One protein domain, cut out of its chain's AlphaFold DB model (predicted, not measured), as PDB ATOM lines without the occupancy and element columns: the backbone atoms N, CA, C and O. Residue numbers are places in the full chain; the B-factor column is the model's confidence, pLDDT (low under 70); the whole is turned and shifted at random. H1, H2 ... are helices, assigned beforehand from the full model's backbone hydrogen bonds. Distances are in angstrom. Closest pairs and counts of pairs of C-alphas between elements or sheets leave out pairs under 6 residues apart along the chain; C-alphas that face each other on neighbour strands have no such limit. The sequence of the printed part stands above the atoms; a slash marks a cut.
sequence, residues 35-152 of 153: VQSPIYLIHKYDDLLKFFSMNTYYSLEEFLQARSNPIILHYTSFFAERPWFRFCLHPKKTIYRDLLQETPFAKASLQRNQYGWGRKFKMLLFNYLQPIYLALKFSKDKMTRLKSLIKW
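What this domain is: This is residues 35 to 152 of the 153 residues of an uncharacterized protein of Bacteroides sp. An279 (UniProt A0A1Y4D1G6). A long helix, H6, sticks out as an arm with residues 139 to 150 from a loose body of short helices and long loops. H1, H2 and H3 gather at one side, H5 leads into H6, and H4 lies alone, away from the arm. The 118 printed residues hold six named helices, H1 to H6, and no named strand: all helix, loose, radius of gyration of the C-alphas 17.3 A, spans 60 by 37 by 24 A.

Where its parts are: Find C-alpha 130 at (-22.008, 21.710, 80.584); H6 runs 30.3 A to C-alpha 150 at (-20.227, 44.876, 100.059). Earlier come H5, residues 117 to 128, 16.2 A; H4, 93 to 101; H3, 60 to 68; H2, 45 to 52; H1, 37 to 41.

How they stand to each other: H6 only just touches H5, only at the corner, with 3 pairs of C-alphas within 8 A, closest Phe 126 and Tyr 133, 5.8 A. H2 and H6 are near each other. H1 only just touches H3, with 3 such pairs, closest Ile 39 and Arg 67, 6.4 A. H4 is apart from the other helices. In each helix every O i to N i+4 pair is within hydrogen-bond range.

The domain as a whole: The farthest C-alphas, Pro 104 and Trp 152, are 60.4 A apart. The printed part has no cut; links H3 to H4 and H4 to H5 are long. Residues 151 to 152 have pLDDT under 70.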
ATOM      1  N   VAL A  35     -40.730  25.366  70.627       98.19
ATOM      2  CA  VAL A  35     -39.575  24.649  71.172       98.19
ATOM      3  C   VAL A  35     -38.289  25.369  70.780       98.19
ATOM      4  O   VAL A  35     -37.751  25.199  69.684       98.19
ATOM      5  N   GLN A  36     -37.807  26.214  71.689       97.69
ATOM      6  CA  GLN A  36     -36.615  27.034  71.507       97.69
ATOM      7  C   GLN A  36     -35.313  26.257  71.759       97.69
ATOM      8  O   GLN A  36     -35.267  25.326  72.565       97.69
ATOM      9  N   SER A  37     -34.207  26.707  71.157       97.88
ATOM     10  CA  SER A  37     -32.877  26.091  71.296       97.88
ATOM     11  C   SER A  37     -32.445  25.726  72.737       97.88
ATOM     12  O   SER A  37     -31.888  24.639  72.910       97.88
ATOM     13  N   PRO A  38     -32.682  26.540  73.796       97.19
ATOM     14  CA  PRO A  38     -32.308  26.170  75.167       97.19
ATOM     15  C   PRO A  38     -32.924  24.859  75.669       97.19
ATOM     16  O   PRO A  38     -32.277  24.165  76.448       97.19
ATOM     17  N   ILE A  39     -34.117  24.485  75.192       97.38
ATOM     18  CA  ILE A  39     -34.804  23.241  75.578       97.38
ATOM     19  C   ILE A  39     -33.990  22.015  75.157       97.38
ATOM     20  O   ILE A  39     -33.944  21.018  75.873       97.38
ATOM     21  N   TYR A  40     -33.293  22.094  74.021       97.12
ATOM     22  CA  TYR A  40     -32.401  21.032  73.560       97.12
ATOM     23  C   TYR A  40     -31.007  21.104  74.164       97.12
ATOM     24  O   TYR A  40     -30.357  20.069  74.306       97.12
ATOM     25  N   LEU A  41     -30.535  22.309  74.466       96.94
ATOM     26  CA  LEU A  41     -29.126  22.557  74.757       96.94
ATOM     27  C   LEU A  41     -28.812  22.563  76.244       96.94
ATOM     28  O   LEU A  41     -27.673  22.296  76.603       96.94
ATOM     29  N   ILE A  42     -29.786  22.836  77.111       97.19
ATOM     30  CA  ILE A  42     -29.643  22.612  78.548       97.19
ATOM     31  C   ILE A  42     -30.085  21.179  78.849       97.19
ATOM     32  O   ILE A  42     -31.164  20.729  78.457       97.19
ATOM     33  N   HIS A  43     -29.208  20.412  79.487       95.44
ATOM     34  CA  HIS A  43     -29.416  18.978  79.660       95.44
ATOM     35  C   HIS A  43     -30.449  18.687  80.749       95.44
ATOM     36  O   HIS A  43     -31.268  17.789  80.571       95.44
ATOM     37  N   LYS A  44     -30.458  19.470  81.833       96.25
ATOM     38  CA  LYS A  44     -31.361  19.291  82.974       96.25
ATOM     39  C   LYS A  44     -32.370  20.432  83.070       96.25
ATOM     40  O   LYS A  44     -32.022  21.591  82.859       96.25
ATOM     41  N   TYR A  45     -33.604  20.104  83.436       96.88
ATOM     42  CA  TYR A  45     -34.673  21.087  83.610       96.88
ATOM     43  C   TYR A  45     -34.356  22.111  84.719       96.88
ATOM     44  O   TYR A  45     -34.486  23.314  84.506       96.88
ATOM     45  N   ASP A  46     -33.804  21.662  85.849       96.00
ATOM     46  CA  ASP A  46     -33.417  22.560  86.948       96.00
ATOM     47  C   ASP A  46     -32.300  23.533  86.551       96.00
ATOM     48  O   ASP A  46     -32.309  24.703  86.938       96.00
ATOM     49  N   ASP A  47     -31.350  23.074  85.728       96.56
ATOM     50  CA  ASP A  47     -30.307  23.941  85.182       96.56
ATOM     51  C   ASP A  47     -30.906  25.001  84.253       96.56
ATOM     52  O   ASP A  47     -30.395  26.117  84.211       96.56
ATOM     53  N   LEU A  48     -31.997  24.695  83.540       96.81
ATOM     54  CA  LEU A  48     -32.694  25.644  82.671       96.81
ATOM     55  C   LEU A  48     -33.390  26.725  83.498       96.81
ATOM     56  O   LEU A  48     -33.146  27.911  83.264       96.81
ATOM     57  N   LEU A  49     -34.166  26.332  84.510       96.50
ATOM     58  CA  LEU A  49     -34.783  27.273  85.448       96.50
ATOM     59  C   LEU A  49     -33.729  28.177  86.093       96.50
ATOM     60  O   LEU A  49     -33.831  29.405  86.049       96.50
ATOM     61  N   LYS A  50     -32.645  27.584  86.598       95.50
ATOM     62  CA  LYS A  50     -31.554  28.320  87.238       95.50
ATOM     63  C   LYS A  50     -30.805  29.231  86.268       95.50
ATOM     64  O   LYS A  50     -30.482  30.363  86.622       95.50
ATOM     65  N   PHE A  51     -30.526  28.771  85.047       95.00
ATOM     66  CA  PHE A  51     -29.799  29.548  84.040       95.00
ATOM     67  C   PHE A  51     -30.548  30.827  83.662       95.00
ATOM     68  O   PHE A  51     -29.917  31.875  83.505       95.00
ATOM     69  N   PHE A  52     -31.875  30.750  83.547       92.94
ATOM     70  CA  PHE A  52     -32.735  31.889  83.227       92.94
ATOM     71  C   PHE A  52     -33.291  32.609  84.461       92.94
ATOM     72  O   PHE A  52     -34.028  33.576  84.304       92.94
ATOM     73  N   SER A  53     -32.905  32.198  85.675       93.19
ATOM     74  CA  SER A  53     -33.416  32.762  86.935       93.19
ATOM     75  C   SER A  53     -34.951  32.733  87.026       93.19
ATOM     76  O   SER A  53     -35.568  33.692  87.484       93.19
ATOM     77  N   MET A  54     -35.559  31.637  86.572       92.75
ATOM     78  CA  MET A  54     -37.004  31.412  86.613       92.75
ATOM     79  C   MET A  54     -37.368  30.530  87.808       92.75
ATOM     80  O   MET A  54     -36.732  29.502  88.030       92.75
ATOM     81  N   ASN A  55     -38.414  30.908  88.547       91.00
ATOM     82  CA  ASN A  55     -38.979  30.063  89.608       91.00
ATOM     83  C   ASN A  55     -39.926  29.000  89.041       91.00
ATOM     84  O   ASN A  55     -40.034  27.904  89.581       91.00
ATOM     85  N   THR A  56     -40.614  29.336  87.951       90.75
ATOM     86  CA  THR A  56     -41.602  28.489  87.288       90.75
ATOM     87  C   THR A  56     -41.469  28.627  85.777       90.75
ATOM     88  O   THR A  56     -41.084  29.679  85.266       90.75
ATOM     89  N   TYR A  57     -41.814  27.559  85.070       95.12
ATOM     90  CA  TYR A  57     -41.945  27.493  83.618       95.12
ATOM     91  C   TYR A  57     -43.054  26.467  83.309       95.12
ATOM     92  O   TYR A  57     -43.899  26.221  84.172       95.12
ATOM     93  N   TYR A  58     -43.061  25.856  82.127       96.94
ATOM     94  CA  TYR A  58     -43.875  24.661  81.868       96.94
ATOM     95  C   TYR A  58     -43.462  23.507  82.784       96.94
ATOM     96  O   TYR A  58     -42.332  23.478  83.265       96.94
ATOM     97  N   SER A  59     -44.352  22.547  83.033       97.44
ATOM     98  CA  SER A  59     -44.029  21.405  83.895       97.44
ATOM     99  C   SER A  59     -42.850  20.589  83.340       97.44
ATOM    100  O   SER A  59     -42.542  20.635  82.148       97.44
ATOM    101  N   LEU A  60     -42.187  19.805  84.200       97.69
ATOM    102  CA  LEU A  60     -41.132  18.890  83.751       97.69
ATOM    103  C   LEU A  60     -41.655  17.910  82.687       97.69
ATOM    104  O   LEU A  60     -40.959  17.631  81.715       97.69
ATOM    105  N   GLU A  61     -42.880  17.415  82.861       98.12
ATOM    106  CA  GLU A  61     -43.535  16.525  81.904       98.12
ATOM    107  C   GLU A  61     -43.706  17.199  80.540       98.12
ATOM    108  O   GLU A  61     -43.242  16.669  79.531       98.12
ATOM    109  N   GLU A  62     -44.274  18.405  80.511       98.25
ATOM    110  CA  GLU A  62     -44.479  19.152  79.272       98.25
ATOM    111  C   GLU A  62     -43.150  19.539  78.613       98.25
ATOM    112  O   GLU A  62     -43.007  19.464  77.392       98.25
ATOM    113  N   PHE A  63     -42.133  19.881  79.407       98.12
ATOM    114  CA  PHE A  63     -40.775  20.111  78.924       98.12
ATOM    115  C   PHE A  63     -40.200  18.877  78.218       98.12
ATOM    116  O   PHE A  63     -39.672  18.987  77.108       98.12
ATOM    117  N   LEU A  64     -40.297  17.697  78.837       97.81
ATOM    118  CA  LEU A  64     -39.810  16.443  78.257       97.81
ATOM    119  C   LEU A  64     -40.618  16.056  77.011       97.81
ATOM    120  O   LEU A  64     -40.032  15.671  75.992       97.81
ATOM    121  N   GLN A  65     -41.941  16.230  77.052       98.06
ATOM    122  CA  GLN A  65     -42.829  15.966  75.927       98.06
ATOM    123  C   GLN A  65     -42.495  16.874  74.741       98.06
ATOM    124  O   GLN A  65     -42.195  16.366  73.665       98.06
ATOM    125  N   ALA A  66     -42.438  18.191  74.933       97.88
ATOM    126  CA  ALA A  66     -42.117  19.148  73.876       97.88
ATOM    127  C   ALA A  66     -40.699  18.951  73.315       97.88
ATOM    128  O   ALA A  66     -40.472  19.097  72.115       97.88
ATOM    129  N   ARG A  67     -39.730  18.567  74.159       97.00
ATOM    130  CA  ARG A  67     -38.367  18.243  73.713       97.00
ATOM    131  C   ARG A  67     -38.347  17.014  72.804       97.00
ATOM    132  O   ARG A  67     -37.621  17.017  71.806       97.00
ATOM    133  N   SER A  68     -39.110  15.976  73.143       97.50
ATOM    134  CA  SER A  68     -39.176  14.729  72.371       97.50
ATOM    135  C   SER A  68     -40.016  14.859  71.096       97.50
ATOM    136  O   SER A  68     -39.581  14.399  70.040       97.50
ATOM    137  N   ASN A  69     -41.157  15.548  71.181       97.38
ATOM    138  CA  ASN A  69     -42.160  15.679  70.131       97.38
ATOM    139  C   ASN A  69     -42.544  17.158  69.902       97.38
ATOM    140  O   ASN A  69     -43.633  17.589  70.290       97.38
ATOM    141  N   PRO A  70     -41.641  17.969  69.321       97.69
ATOM    142  CA  PRO A  70     -41.935  19.361  68.995       97.69
ATOM    143  C   PRO A  70     -42.940  19.449  67.837       97.69
ATOM    144  O   PRO A  70     -42.809  18.725  66.852       97.69
ATOM    145  N   ILE A  71     -43.880  20.397  67.899       98.25
ATOM    146  CA  ILE A  71     -44.721  20.771  66.746       98.25
ATOM    147  C   ILE A  71     -44.031  21.883  65.950       98.25
ATOM    148  O   ILE A  71     -43.943  21.815  64.728       98.25
ATOM    149  N   ILE A  72     -43.494  22.895  66.642       98.38
ATOM    150  CA  ILE A  72     -42.751  24.002  66.030       98.38
ATOM    151  C   ILE A  72     -41.369  24.102  66.674       98.38
ATOM    152  O   ILE A  72     -41.228  24.336  67.878       98.38
ATOM    153  N   LEU A  73     -40.335  23.975  65.842       97.88
ATOM    154  CA  LEU A  73     -38.943  24.193  66.224       97.88
ATOM    155  C   LEU A  73     -38.542  25.650  65.991       97.88
ATOM    156  O   LEU A  73     -38.482  26.121  64.855       97.88
ATOM    157  N   HIS A  74     -38.187  26.351  67.064       97.81
ATOM    158  CA  HIS A  74     -37.734  27.735  67.013       97.81
ATOM    159  C   HIS A  74     -36.219  27.816  67.251       97.81
ATOM    160  O   HIS A  74     -35.732  27.822  68.382       97.81
ATOM    161  N   TYR A  75     -35.444  27.940  66.170       97.75
ATOM    162  CA  TYR A  75     -33.983  28.071  66.235       97.75
ATOM    163  C   TYR A  75     -33.527  29.450  66.746       97.75
ATOM    164  O   TYR A  75     -33.034  30.295  65.993       97.75
ATOM    165  N   THR A  76     -33.649  29.684  68.053       94.88
ATOM    166  CA  THR A  76     -33.088  30.864  68.723       94.88
ATOM    167  C   THR A  76     -31.563  30.770  68.813       94.88
ATOM    168  O   THR A  76     -30.971  29.687  68.844       94.88
ATOM    169  N   SER A  77     -30.884  31.918  68.863       85.06
ATOM    170  CA  SER A  77     -29.432  31.955  69.047       85.06
ATOM    171  C   SER A  77     -29.077  31.672  70.511       85.06
ATOM    172  O   SER A  77     -28.974  32.593  71.317       85.06
ATOM    173  N   PHE A  78     -28.886  30.403  70.867       93.19
ATOM    174  CA  PHE A  78     -28.458  29.998  72.208       93.19
ATOM    175  C   PHE A  78     -27.390  28.924  72.099       93.19
ATOM    176  O   PHE A  78     -27.715  27.834  71.676       93.19
ATOM    177  N   PHE A  79     -26.123  29.231  72.394       94.44
ATOM    178  CA  PHE A  79     -24.971  28.306  72.396       94.44
ATOM    179  C   PHE A  79     -24.828  27.286  71.241       94.44
ATOM    180  O   PHE A  79     -23.975  26.410  71.317       94.44
ATOM    181  N   ALA A  80     -25.575  27.414  70.147       92.94
ATOM    182  CA  ALA A  80     -25.606  26.428  69.074       92.94
ATOM    183  C   ALA A  80     -25.612  27.011  67.664       92.94
ATOM    184  O   ALA A  80     -25.426  26.253  66.722       92.94
ATOM    185  N   GLU A  81     -25.759  28.328  67.511       94.62
ATOM    186  CA  GLU A  81     -26.012  28.987  66.224       94.62
ATOM    187  C   GLU A  81     -27.209  28.432  65.435       94.62
ATOM    188  O   GLU A  81     -27.745  27.357  65.698       94.62
ATOM    189  N   ARG A  82     -27.675  29.225  64.470       95.88
ATOM    190  CA  ARG A  82     -28.818  28.867  63.621       95.88
ATOM    191  C   ARG A  82     -28.402  27.857  62.534       95.88
ATOM    192  O   ARG A  82     -27.250  27.877  62.092       95.88
ATOM    193  N   PRO A  83     -29.312  26.978  62.077       97.06
ATOM    194  CA  PRO A  83     -28.974  25.848  61.203       97.06
ATOM    195  C   PRO A  83     -28.494  26.243  59.798       97.06
ATOM    196  O   PRO A  83     -27.777  25.461  59.165       97.06
ATOM    197  N   TRP A  84     -28.811  27.459  59.343       96.44
ATOM    198  CA  TRP A  84     -28.305  28.039  58.095       96.44
ATOM    199  C   TRP A  84     -26.856  28.543  58.171       96.44
ATOM    200  O   TRP A  84     -26.312  28.982  57.159       96.44
ATOM    201  N   PHE A  85     -26.196  28.453  59.331       96.50
ATOM    202  CA  PHE A  85     -24.755  28.672  59.449       96.50
ATOM    203  C   PHE A  85     -23.959  27.365  59.352       96.50
ATOM    204  O   PHE A  85     -24.420  26.296  59.760       96.50
ATOM    205  N   ARG A  86     -22.714  27.457  58.863       95.50
ATOM    206  CA  ARG A  86     -21.783  26.317  58.749       95.50
ATOM    207  C   ARG A  86     -21.498  25.672  60.108       95.50
ATOM    208  O   ARG A  86     -21.741  24.480  60.286       95.50
ATOM    209  N   PHE A  87     -21.023  26.459  61.073       95.81
ATOM    210  CA  PHE A  87     -20.863  26.036  62.462       95.81
ATOM    211  C   PHE A  87     -22.207  26.166  63.175       95.81
ATOM    212  O   PHE A  87     -22.653  27.270  63.476       95.81
ATOM    213  N   CYS A  88     -22.839  25.026  63.428       96.56
ATOM    214  CA  CYS A  88     -24.066  24.923  64.200       96.56
ATOM    215  C   CYS A  88     -24.004  23.649  65.052       96.56
ATOM    216  O   CYS A  88     -23.718  22.564  64.531       96.56
ATOM    217  N   LEU A  89     -24.249  23.787  66.353       96.62
ATOM    218  CA  LEU A  89     -24.263  22.706  67.342       96.62
ATOM    219  C   LEU A  89     -25.688  22.268  67.712       96.62
ATOM    220  O   LEU A  89     -25.845  21.397  68.556       96.62
ATOM    221  N   HIS A  90     -26.731  22.839  67.095       97.25
ATOM    222  CA  HIS A  90     -28.105  22.504  67.465       97.25
ATOM    223  C   HIS A  90     -28.396  21.031  67.116       97.25
ATOM    224  O   HIS A  90     -28.211  20.657  65.951       97.25
ATOM    225  N   PRO A  91     -28.892  20.195  68.053       96.44
ATOM    226  CA  PRO A  91     -29.102  18.763  67.810       96.44
ATOM    227  C   PRO A  91     -30.048  18.476  66.641       96.44
ATOM    228  O   PRO A  91     -29.861  17.525  65.895       96.44
ATOM    229  N   LYS A  92     -31.044  19.347  66.442       97.06
ATOM    230  CA  LYS A  92     -32.036  19.252  65.360       97.06
ATOM    231  C   LYS A  92     -31.687  20.051  64.095       97.06
ATOM    232  O   LYS A  92     -32.585  20.409  63.348       97.06
ATOM    233  N   LYS A  93     -30.426  20.421  63.850       97.38
ATOM    234  CA  LYS A  93     -30.065  21.261  62.683       97.38
ATOM    235  C   LYS A  93     -30.313  20.592  61.325       97.38
ATOM    236  O   LYS A  93     -30.492  21.306  60.346       97.38
ATOM    237  N   THR A  94     -30.278  19.260  61.271       97.50
ATOM    238  CA  THR A  94     -30.503  18.487  60.040       97.50
ATOM    239  C   THR A  94     -31.917  18.690  59.528       97.50
ATOM    240  O   THR A  94     -32.046  19.049  58.375       97.50
ATOM    241  N   ILE A  95     -32.932  18.685  60.403       97.12
ATOM    242  CA  ILE A  95     -34.338  18.938  60.033       97.12
ATOM    243  C   ILE A  95     -34.482  20.184  59.146       97.12
ATOM    244  O   ILE A  95     -35.040  20.108  58.061       97.12
ATOM    245  N   TYR A  96     -33.921  21.325  59.562       97.31
ATOM    246  CA  TYR A  96     -33.941  22.539  58.739       97.31
ATOM    247  C   TYR A  96     -33.200  22.367  57.405       97.31
ATOM    248  O   TYR A  96     -33.646  22.867  56.379       97.31
ATOM    249  N   ARG A  97     -32.026  21.727  57.425       97.12
ATOM    250  CA  ARG A  97     -31.165  21.592  56.242       97.12
ATOM    251  C   ARG A  97     -31.752  20.632  55.214       97.12
ATOM    252  O   ARG A  97     -31.617  20.911  54.030       97.12
ATOM    253  N   ASP A  98     -32.398  19.571  55.674       97.19
ATOM    254  CA  ASP A  98     -33.078  18.579  54.852       97.19
ATOM    255  C   ASP A  98     -34.303  19.234  54.201       97.19
ATOM    256  O   ASP A  98     -34.386  19.278  52.978       97.19
ATOM    257  N   LEU A  99     -35.144  19.919  54.992       96.50
ATOM    258  CA  LEU A  99     -36.270  20.706  54.471       96.50
ATOM    259  C   LEU A  99     -35.823  21.777  53.469       96.50
ATOM    260  O   LEU A  99     -36.484  21.985  52.460       96.50
ATOM    261  N   LEU A 100     -34.690  22.449  53.703       96.69
ATOM    262  CA  LEU A 100     -34.158  23.450  52.773       96.69
ATOM    263  C   LEU A 100     -33.902  22.861  51.375       96.69
ATOM    264  O   LEU A 100     -34.111  23.573  50.391       96.69
ATOM    265  N   GLN A 101     -33.482  21.592  51.275       96.62
ATOM    266  CA  GLN A 101     -33.253  20.919  49.987       96.62
ATOM    267  C   GLN A 101     -34.541  20.712  49.182       96.62
ATOM    268  O   GLN A 101     -34.481  20.605  47.962       96.62
ATOM    269  N   GLU A 102     -35.698  20.712  49.840       96.69
ATOM    270  CA  GLU A 102     -37.014  20.564  49.208       96.69
ATOM    271  C   GLU A 102     -37.609  21.913  48.762       96.69
ATOM    272  O   GLU A 102     -38.673  21.968  48.149       96.69
ATOM    273  N   THR A 103     -36.925  23.025  49.045       95.94
ATOM    274  CA  THR A 103     -37.381  24.373  48.680       95.94
ATOM    275  C   THR A 103     -36.690  24.896  47.414       95.94
ATOM    276  O   THR A 103     -35.599  24.439  47.063       95.94
ATOM    277  N   PRO A 104     -37.212  25.965  46.778       97.75
ATOM    278  CA  PRO A 104     -36.502  26.687  45.713       97.75
ATOM    279  C   PRO A 104     -35.108  27.207  46.112       97.75
ATOM    280  O   PRO A 104     -34.299  27.561  45.255       97.75
ATOM    281  N   PHE A 105     -34.805  27.241  47.412       95.81
ATOM    282  CA  PHE A 105     -33.532  27.680  47.967       95.81
ATOM    283  C   PHE A 105     -32.549  26.527  48.218       95.81
ATOM    284  O   PHE A 105     -31.540  26.744  48.883       95.81
ATOM    285  N   ALA A 106     -32.776  25.328  47.674       95.44
ATOM    286  CA  ALA A 106     -31.894  24.167  47.852       95.44
ATOM    287  C   ALA A 106     -30.414  24.452  47.518       95.44
ATOM    288  O   ALA A 106     -29.505  23.942  48.172       95.44
ATOM    289  N   LYS A 107     -30.168  25.329  46.533       95.12
ATOM    290  CA  LYS A 107     -28.821  25.759  46.113       95.12
ATOM    291  C   LYS A 107     -28.186  26.809  47.037       95.12
ATOM    292  O   LYS A 107     -27.043  27.210  46.812       95.12
ATOM    293  N   ALA A 108     -28.901  27.291  48.054       93.50
ATOM    294  CA  ALA A 108     -28.375  28.262  48.999       93.50
ATOM    295  C   ALA A 108     -27.271  27.623  49.850       93.50
ATOM    296  O   ALA A 108     -27.484  26.653  50.578       93.50
ATOM    297  N   SER A 109     -26.068  28.191  49.779       93.81
ATOM    298  CA  SER A 109     -24.959  27.724  50.608       93.81
ATOM    299  C   SER A 109     -25.138  28.131  52.073       93.81
ATOM    300  O   SER A 109     -25.670  29.198  52.389       93.81
ATOM    301  N   LEU A 110     -24.639  27.296  52.990       96.25
ATOM    302  CA  LEU A 110     -24.597  27.644  54.408       96.25
ATOM    303  C   LEU A 110     -23.719  28.880  54.637       96.25
ATOM    304  O   LEU A 110     -22.554  28.940  54.215       96.25
ATOM    305  N   GLN A 111     -24.262  29.825  55.397       95.81
ATOM    306  CA  GLN A 111     -23.624  31.091  55.718       95.81
ATOM    307  C   GLN A 111     -22.396  30.880  56.612       95.81
ATOM    308  O   GLN A 111     -22.357  30.007  57.489       95.81
ATOM    309  N   ARG A 112     -21.371  31.712  56.419       95.44
ATOM    310  CA  ARG A 112     -20.201  31.733  57.300       95.44
ATOM    311  C   ARG A 112     -20.579  32.371  58.635       95.44
ATOM    312  O   ARG A 112     -21.170  33.443  58.677       95.44
ATOM    313  N   ASN A 113     -20.194  31.735  59.736       94.19
ATOM    314  CA  ASN A 113     -20.348  32.330  61.060       94.19
ATOM    315  C   ASN A 113     -19.427  33.543  61.215       94.19
ATOM    316  O   ASN A 113     -18.252  33.475  60.855       94.19
ATOM    317  N   GLN A 114     -19.937  34.597  61.846       88.88
ATOM    318  CA  GLN A 114     -19.191  35.837  62.084       88.88
ATOM    319  C   GLN A 114     -18.377  35.818  63.394       88.88
ATOM    320  O   GLN A 114     -17.653  36.760  63.697       88.88
ATOM    321  N   TYR A 115     -18.470  34.749  64.191       85.06
ATOM    322  CA  TYR A 115     -17.842  34.695  65.514       85.06
ATOM    323  C   TYR A 115     -16.369  34.302  65.484       85.06
ATOM    324  O   TYR A 115     -15.978  33.337  64.820       85.06
ATOM    325  N   GLY A 116     -15.587  34.977  66.330       90.25
ATOM    326  CA  GLY A 116     -14.226  34.574  66.666       90.25
ATOM    327  C   GLY A 116     -14.157  33.247  67.434       90.25
ATOM    328  O   GLY A 116     -15.133  32.780  68.034       90.25
ATOM    329  N   TRP A 117     -12.964  32.651  67.445       90.69
ATOM    330  CA  TRP A 117     -12.689  31.336  68.035       90.69
ATOM    331  C   TRP A 117     -13.079  31.217  69.510       90.69
ATOM    332  O   TRP A 117     -13.665  30.210  69.899       90.69
ATOM    333  N   GLY A 118     -12.865  32.263  70.314       93.88
ATOM    334  CA  GLY A 118     -13.226  32.248  71.736       93.88
ATOM    335  C   GLY A 118     -14.724  32.029  71.988       93.88
ATOM    336  O   GLY A 118     -15.099  31.328  72.926       93.88
ATOM    337  N   ARG A 119     -15.605  32.565  71.129       92.56
ATOM    338  CA  ARG A 119     -17.053  32.324  71.247       92.56
ATOM    339  C   ARG A 119     -17.413  30.900  70.834       92.56
ATOM    340  O   ARG A 119     -18.177  30.261  71.549       92.56
ATOM    341  N   LYS A 120     -16.822  30.375  69.756       93.69
ATOM    342  CA  LYS A 120     -17.007  28.968  69.357       93.69
ATOM    343  C   LYS A 120     -16.555  28.012  70.460       93.69
ATOM    344  O   LYS A 120     -17.277  27.079  70.782       93.69
ATOM    345  N   PHE A 121     -15.417  28.288  71.093       94.69
ATOM    346  CA  PHE A 121     -14.919  27.496  72.213       94.69
ATOM    347  C   PHE A 121     -15.881  27.516  73.406       94.69
ATOM    348  O   PHE A 121     -16.246  26.460  73.910       94.69
ATOM    349  N   LYS A 122     -16.390  28.691  73.803       94.12
ATOM    350  CA  LYS A 122     -17.431  28.788  74.845       94.12
ATOM    351  C   LYS A 122     -18.681  27.975  74.500       94.12
ATOM    352  O   LYS A 122     -19.263  27.365  75.389       94.12
ATOM    353  N   MET A 123     -19.088  27.961  73.232       95.19
ATOM    354  CA  MET A 123     -20.208  27.142  72.768       95.19
ATOM    355  C   MET A 123     -19.916  25.649  72.881       95.19
ATOM    356  O   MET A 123     -20.752  24.914  73.397       95.19
ATOM    357  N   LEU A 124     -18.727  25.204  72.476       95.88
ATOM    358  CA  LEU A 124     -18.304  23.812  72.637       95.88
ATOM    359  C   LEU A 124     -18.274  23.403  74.116       95.88
ATOM    360  O   LEU A 124     -18.854  22.381  74.465       95.88
ATOM    361  N   LEU A 125     -17.694  24.229  74.993       95.94
ATOM    362  CA  LEU A 125     -17.708  23.989  76.440       95.94
ATOM    363  C   LEU A 125     -19.133  23.864  76.983       95.94
ATOM    364  O   LEU A 125     -19.415  22.954  77.753       95.94
ATOM    365  N   PHE A 126     -20.039  24.751  76.570       96.69
ATOM    366  CA  PHE A 126     -21.428  24.703  77.016       96.69
ATOM    367  C   PHE A 126     -22.155  23.425  76.576       96.69
ATOM    368  O   PHE A 126     -22.947  22.891  77.344       96.69
ATOM    369  N   ASN A 127     -21.900  22.951  75.353       95.31
ATOM    370  CA  ASN A 127     -22.592  21.789  74.786       95.31
ATOM    371  C   ASN A 127     -22.015  20.460  75.291       95.31
ATOM    372  O   ASN A 127     -22.768  19.530  75.549       95.31
ATOM    373  N   TYR A 128     -20.691  20.362  75.440       95.25
ATOM    374  CA  TYR A 128     -20.019  19.092  75.745       95.25
ATOM    375  C   TYR A 128     -19.523  18.984  77.193       95.25
ATOM    376  O   TYR A 128     -19.423  17.882  77.717       95.25
ATOM    377  N   LEU A 129     -19.249  20.107  77.867       95.69
ATOM    378  CA  LEU A 129     -18.749  20.170  79.250       95.69
ATOM    379  C   LEU A 129     -19.672  21.023  80.141       95.69
ATOM    380  O   LEU A 129     -19.220  21.800  80.989       95.69
ATOM    381  N   GLN A 130     -20.986  20.876  79.947       95.31
ATOM    382  CA  GLN A 130     -22.008  21.710  80.584       95.31
ATOM    383  C   GLN A 130     -21.919  21.783  82.119       95.31
ATOM    384  O   GLN A 130     -21.994  22.899  82.633       95.31
ATOM    385  N   PRO A 131     -21.710  20.679  82.871       94.50
ATOM    386  CA  PRO A 131     -21.629  20.756  84.332       94.50
ATOM    387  C   PRO A 131     -20.502  21.678  84.809       94.50
ATOM    388  O   PRO A 131     -20.702  22.495  85.706       94.50
ATOM    389  N   ILE A 132     -19.338  21.608  84.154       93.75
ATOM    390  CA  ILE A 132     -18.184  22.465  84.453       93.75
ATOM    391  C   ILE A 132     -18.509  23.915  84.087       93.75
ATOM    392  O   ILE A 132     -18.303  24.821  84.895       93.75
ATOM    393  N   TYR A 133     -19.062  24.145  82.892       95.12
ATOM    394  CA  TYR A 133     -19.440  25.485  82.445       95.12
ATOM    395  C   TYR A 133     -20.425  26.153  83.417       95.12
ATOM    396  O   TYR A 133     -20.226  27.303  83.816       95.12
ATOM    397  N   LEU A 134     -21.484  25.438  83.804       95.38
ATOM    398  CA  LEU A 134     -22.524  25.947  84.693       95.38
ATOM    399  C   LEU A 134     -21.991  26.178  86.109       95.38
ATOM    400  O   LEU A 134     -22.280  27.224  86.686       95.38
ATOM    401  N   ALA A 135     -21.155  25.283  86.645       93.31
ATOM    402  CA  ALA A 135     -20.511  25.485  87.942       93.31
ATOM    403  C   ALA A 135     -19.663  26.769  87.966       93.31
ATOM    404  O   ALA A 135     -19.802  27.591  88.874       93.31
ATOM    405  N   LEU A 136     -18.842  26.988  86.931       92.62
ATOM    406  CA  LEU A 136     -18.033  28.203  86.793       92.62
ATOM    407  C   LEU A 136     -18.903  29.458  86.656       92.62
ATOM    408  O   LEU A 136     -18.632  30.469  87.309       92.62
ATOM    409  N   LYS A 137     -19.962  29.399  85.838       91.06
ATOM    410  CA  LYS A 137     -20.915  30.503  85.664       91.06
ATOM    411  C   LYS A 137     -21.575  30.867  86.996       91.06
ATOM    412  O   LYS A 137     -21.487  32.014  87.420       91.06
ATOM    413  N   PHE A 138     -22.178  29.897  87.680       91.19
ATOM    414  CA  PHE A 138     -22.908  30.144  88.922       91.19
ATOM    415  C   PHE A 138     -21.995  30.583  90.072       91.19
ATOM    416  O   PHE A 138     -22.396  31.419  90.882       91.19
ATOM    417  N   SER A 139     -20.757  30.078  90.130       89.62
ATOM    418  CA  SER A 139     -19.748  30.553  91.085       89.62
ATOM    419  C   SER A 139     -19.418  32.033  90.860       89.62
ATOM    420  O   SER A 139     -19.443  32.839  91.796       89.62
ATOM    421  N   LYS A 140     -19.207  32.427  89.598       85.31
ATOM    422  CA  LYS A 140     -18.961  33.823  89.228       85.31
ATOM    423  C   LYS A 140     -20.151  34.724  89.562       85.31
ATOM    424  O   LYS A 140     -19.945  35.783  90.148       85.31
ATOM    425  N   ASP A 141     -21.372  34.296  89.250       85.44
ATOM    426  CA  ASP A 141     -22.592  35.061  89.531       85.44
ATOM    427  C   ASP A 141     -22.774  35.293  91.043       85.44
ATOM    428  O   ASP A 141     -23.078  36.410  91.470       85.44
ATOM    429  N   LYS A 142     -22.504  34.272  91.871       82.62
ATOM    430  CA  LYS A 142     -22.516  34.387  93.339       82.62
ATOM    431  C   LYS A 142     -21.481  35.402  93.832       82.62
ATOM    432  O   LYS A 142     -21.809  36.257  94.653       82.62
ATOM    433  N   MET A 143     -20.256  35.347  93.309       76.81
ATOM    434  CA  MET A 143     -19.192  36.292  93.664       76.81
ATOM    435  C   MET A 143     -19.536  37.731  93.253       76.81
ATOM    436  O   MET A 143     -19.279  38.661  94.016       76.81
ATOM    437  N   THR A 144     -20.134  37.936  92.077       82.25
ATOM    438  CA  THR A 144     -20.574  39.265  91.628       82.25
ATOM    439  C   THR A 144     -21.664  39.830  92.537       82.25
ATOM    440  O   THR A 144     -21.559  40.986  92.940       82.25
ATOM    441  N   ARG A 145     -22.658  39.017  92.922       79.81
ATOM    442  CA  ARG A 145     -23.705  39.424  93.877       79.81
ATOM    443  C   ARG A 145     -23.133  39.776  95.253       79.81
ATOM    444  O   ARG A 145     -23.537  40.769  95.848       79.81
ATOM    445  N   LEU A 146     -22.160  39.007  95.743       74.81
ATOM    446  CA  LEU A 146     -21.498  39.299  97.016       74.81
ATOM    447  C   LEU A 146     -20.747  40.639  96.965       74.81
ATOM    448  O   LEU A 146     -20.886  41.465  97.860       74.81
ATOM    449  N   LYS A 147     -20.010  40.895  95.877       76.50
ATOM    450  CA  LYS A 147     -19.300  42.167  95.670       76.50
ATOM    451  C   LYS A 147     -20.244  43.365  95.561       76.50
ATOM    452  O   LYS A 147     -19.895  44.435  96.045       76.50
ATOM    453  N   SER A 148     -21.423  43.206  94.952       71.31
ATOM    454  CA  SER A 148     -22.407  44.292  94.911       71.31
ATOM    455  C   SER A 148     -22.987  44.615  96.284       71.31
ATOM    456  O   SER A 148     -23.265  45.776  96.524       71.31
ATOM    457  N   LEU A 149     -23.131  43.632  97.182       70.06
ATOM    458  CA  LEU A 149     -23.633  43.857  98.544       70.06
ATOM    459  C   LEU A 149     -22.606  44.568  99.437       70.06
ATOM    460  O   LEU A 149     -22.978  45.436 100.214       70.06
ATOM    461  N   ILE A 150     -21.316  44.248  99.287       70.75
ATOM    462  CA  ILE A 150     -20.227  44.876 100.059       70.75
ATOM    463  C   ILE A 150     -20.012  46.342  99.651       70.75
ATOM    464  O   ILE A 150     -19.611  47.142 100.476       70.75
ATOM    465  N   LYS A 151     -20.314  46.729  98.403       59.06
ATOM    466  CA  LYS A 151     -20.132  48.110  97.911       59.06
ATOM    467  C   LYS A 151     -21.126  49.132  98.505       59.06
ATOM    468  O   LYS A 151     -21.006  50.318  98.214       59.06
ATOM    469  N   TRP A 152     -22.111  48.678  99.282       47.38
ATOM    470  CA  TRP A 152     -23.098  49.522  99.972       47.38
ATOM    471  C   TRP A 152     -22.863  49.617 101.493       47.38
ATOM    472  O   TRP A 152     -23.715  50.160 102.194       47.38
TER     473      TRP A 152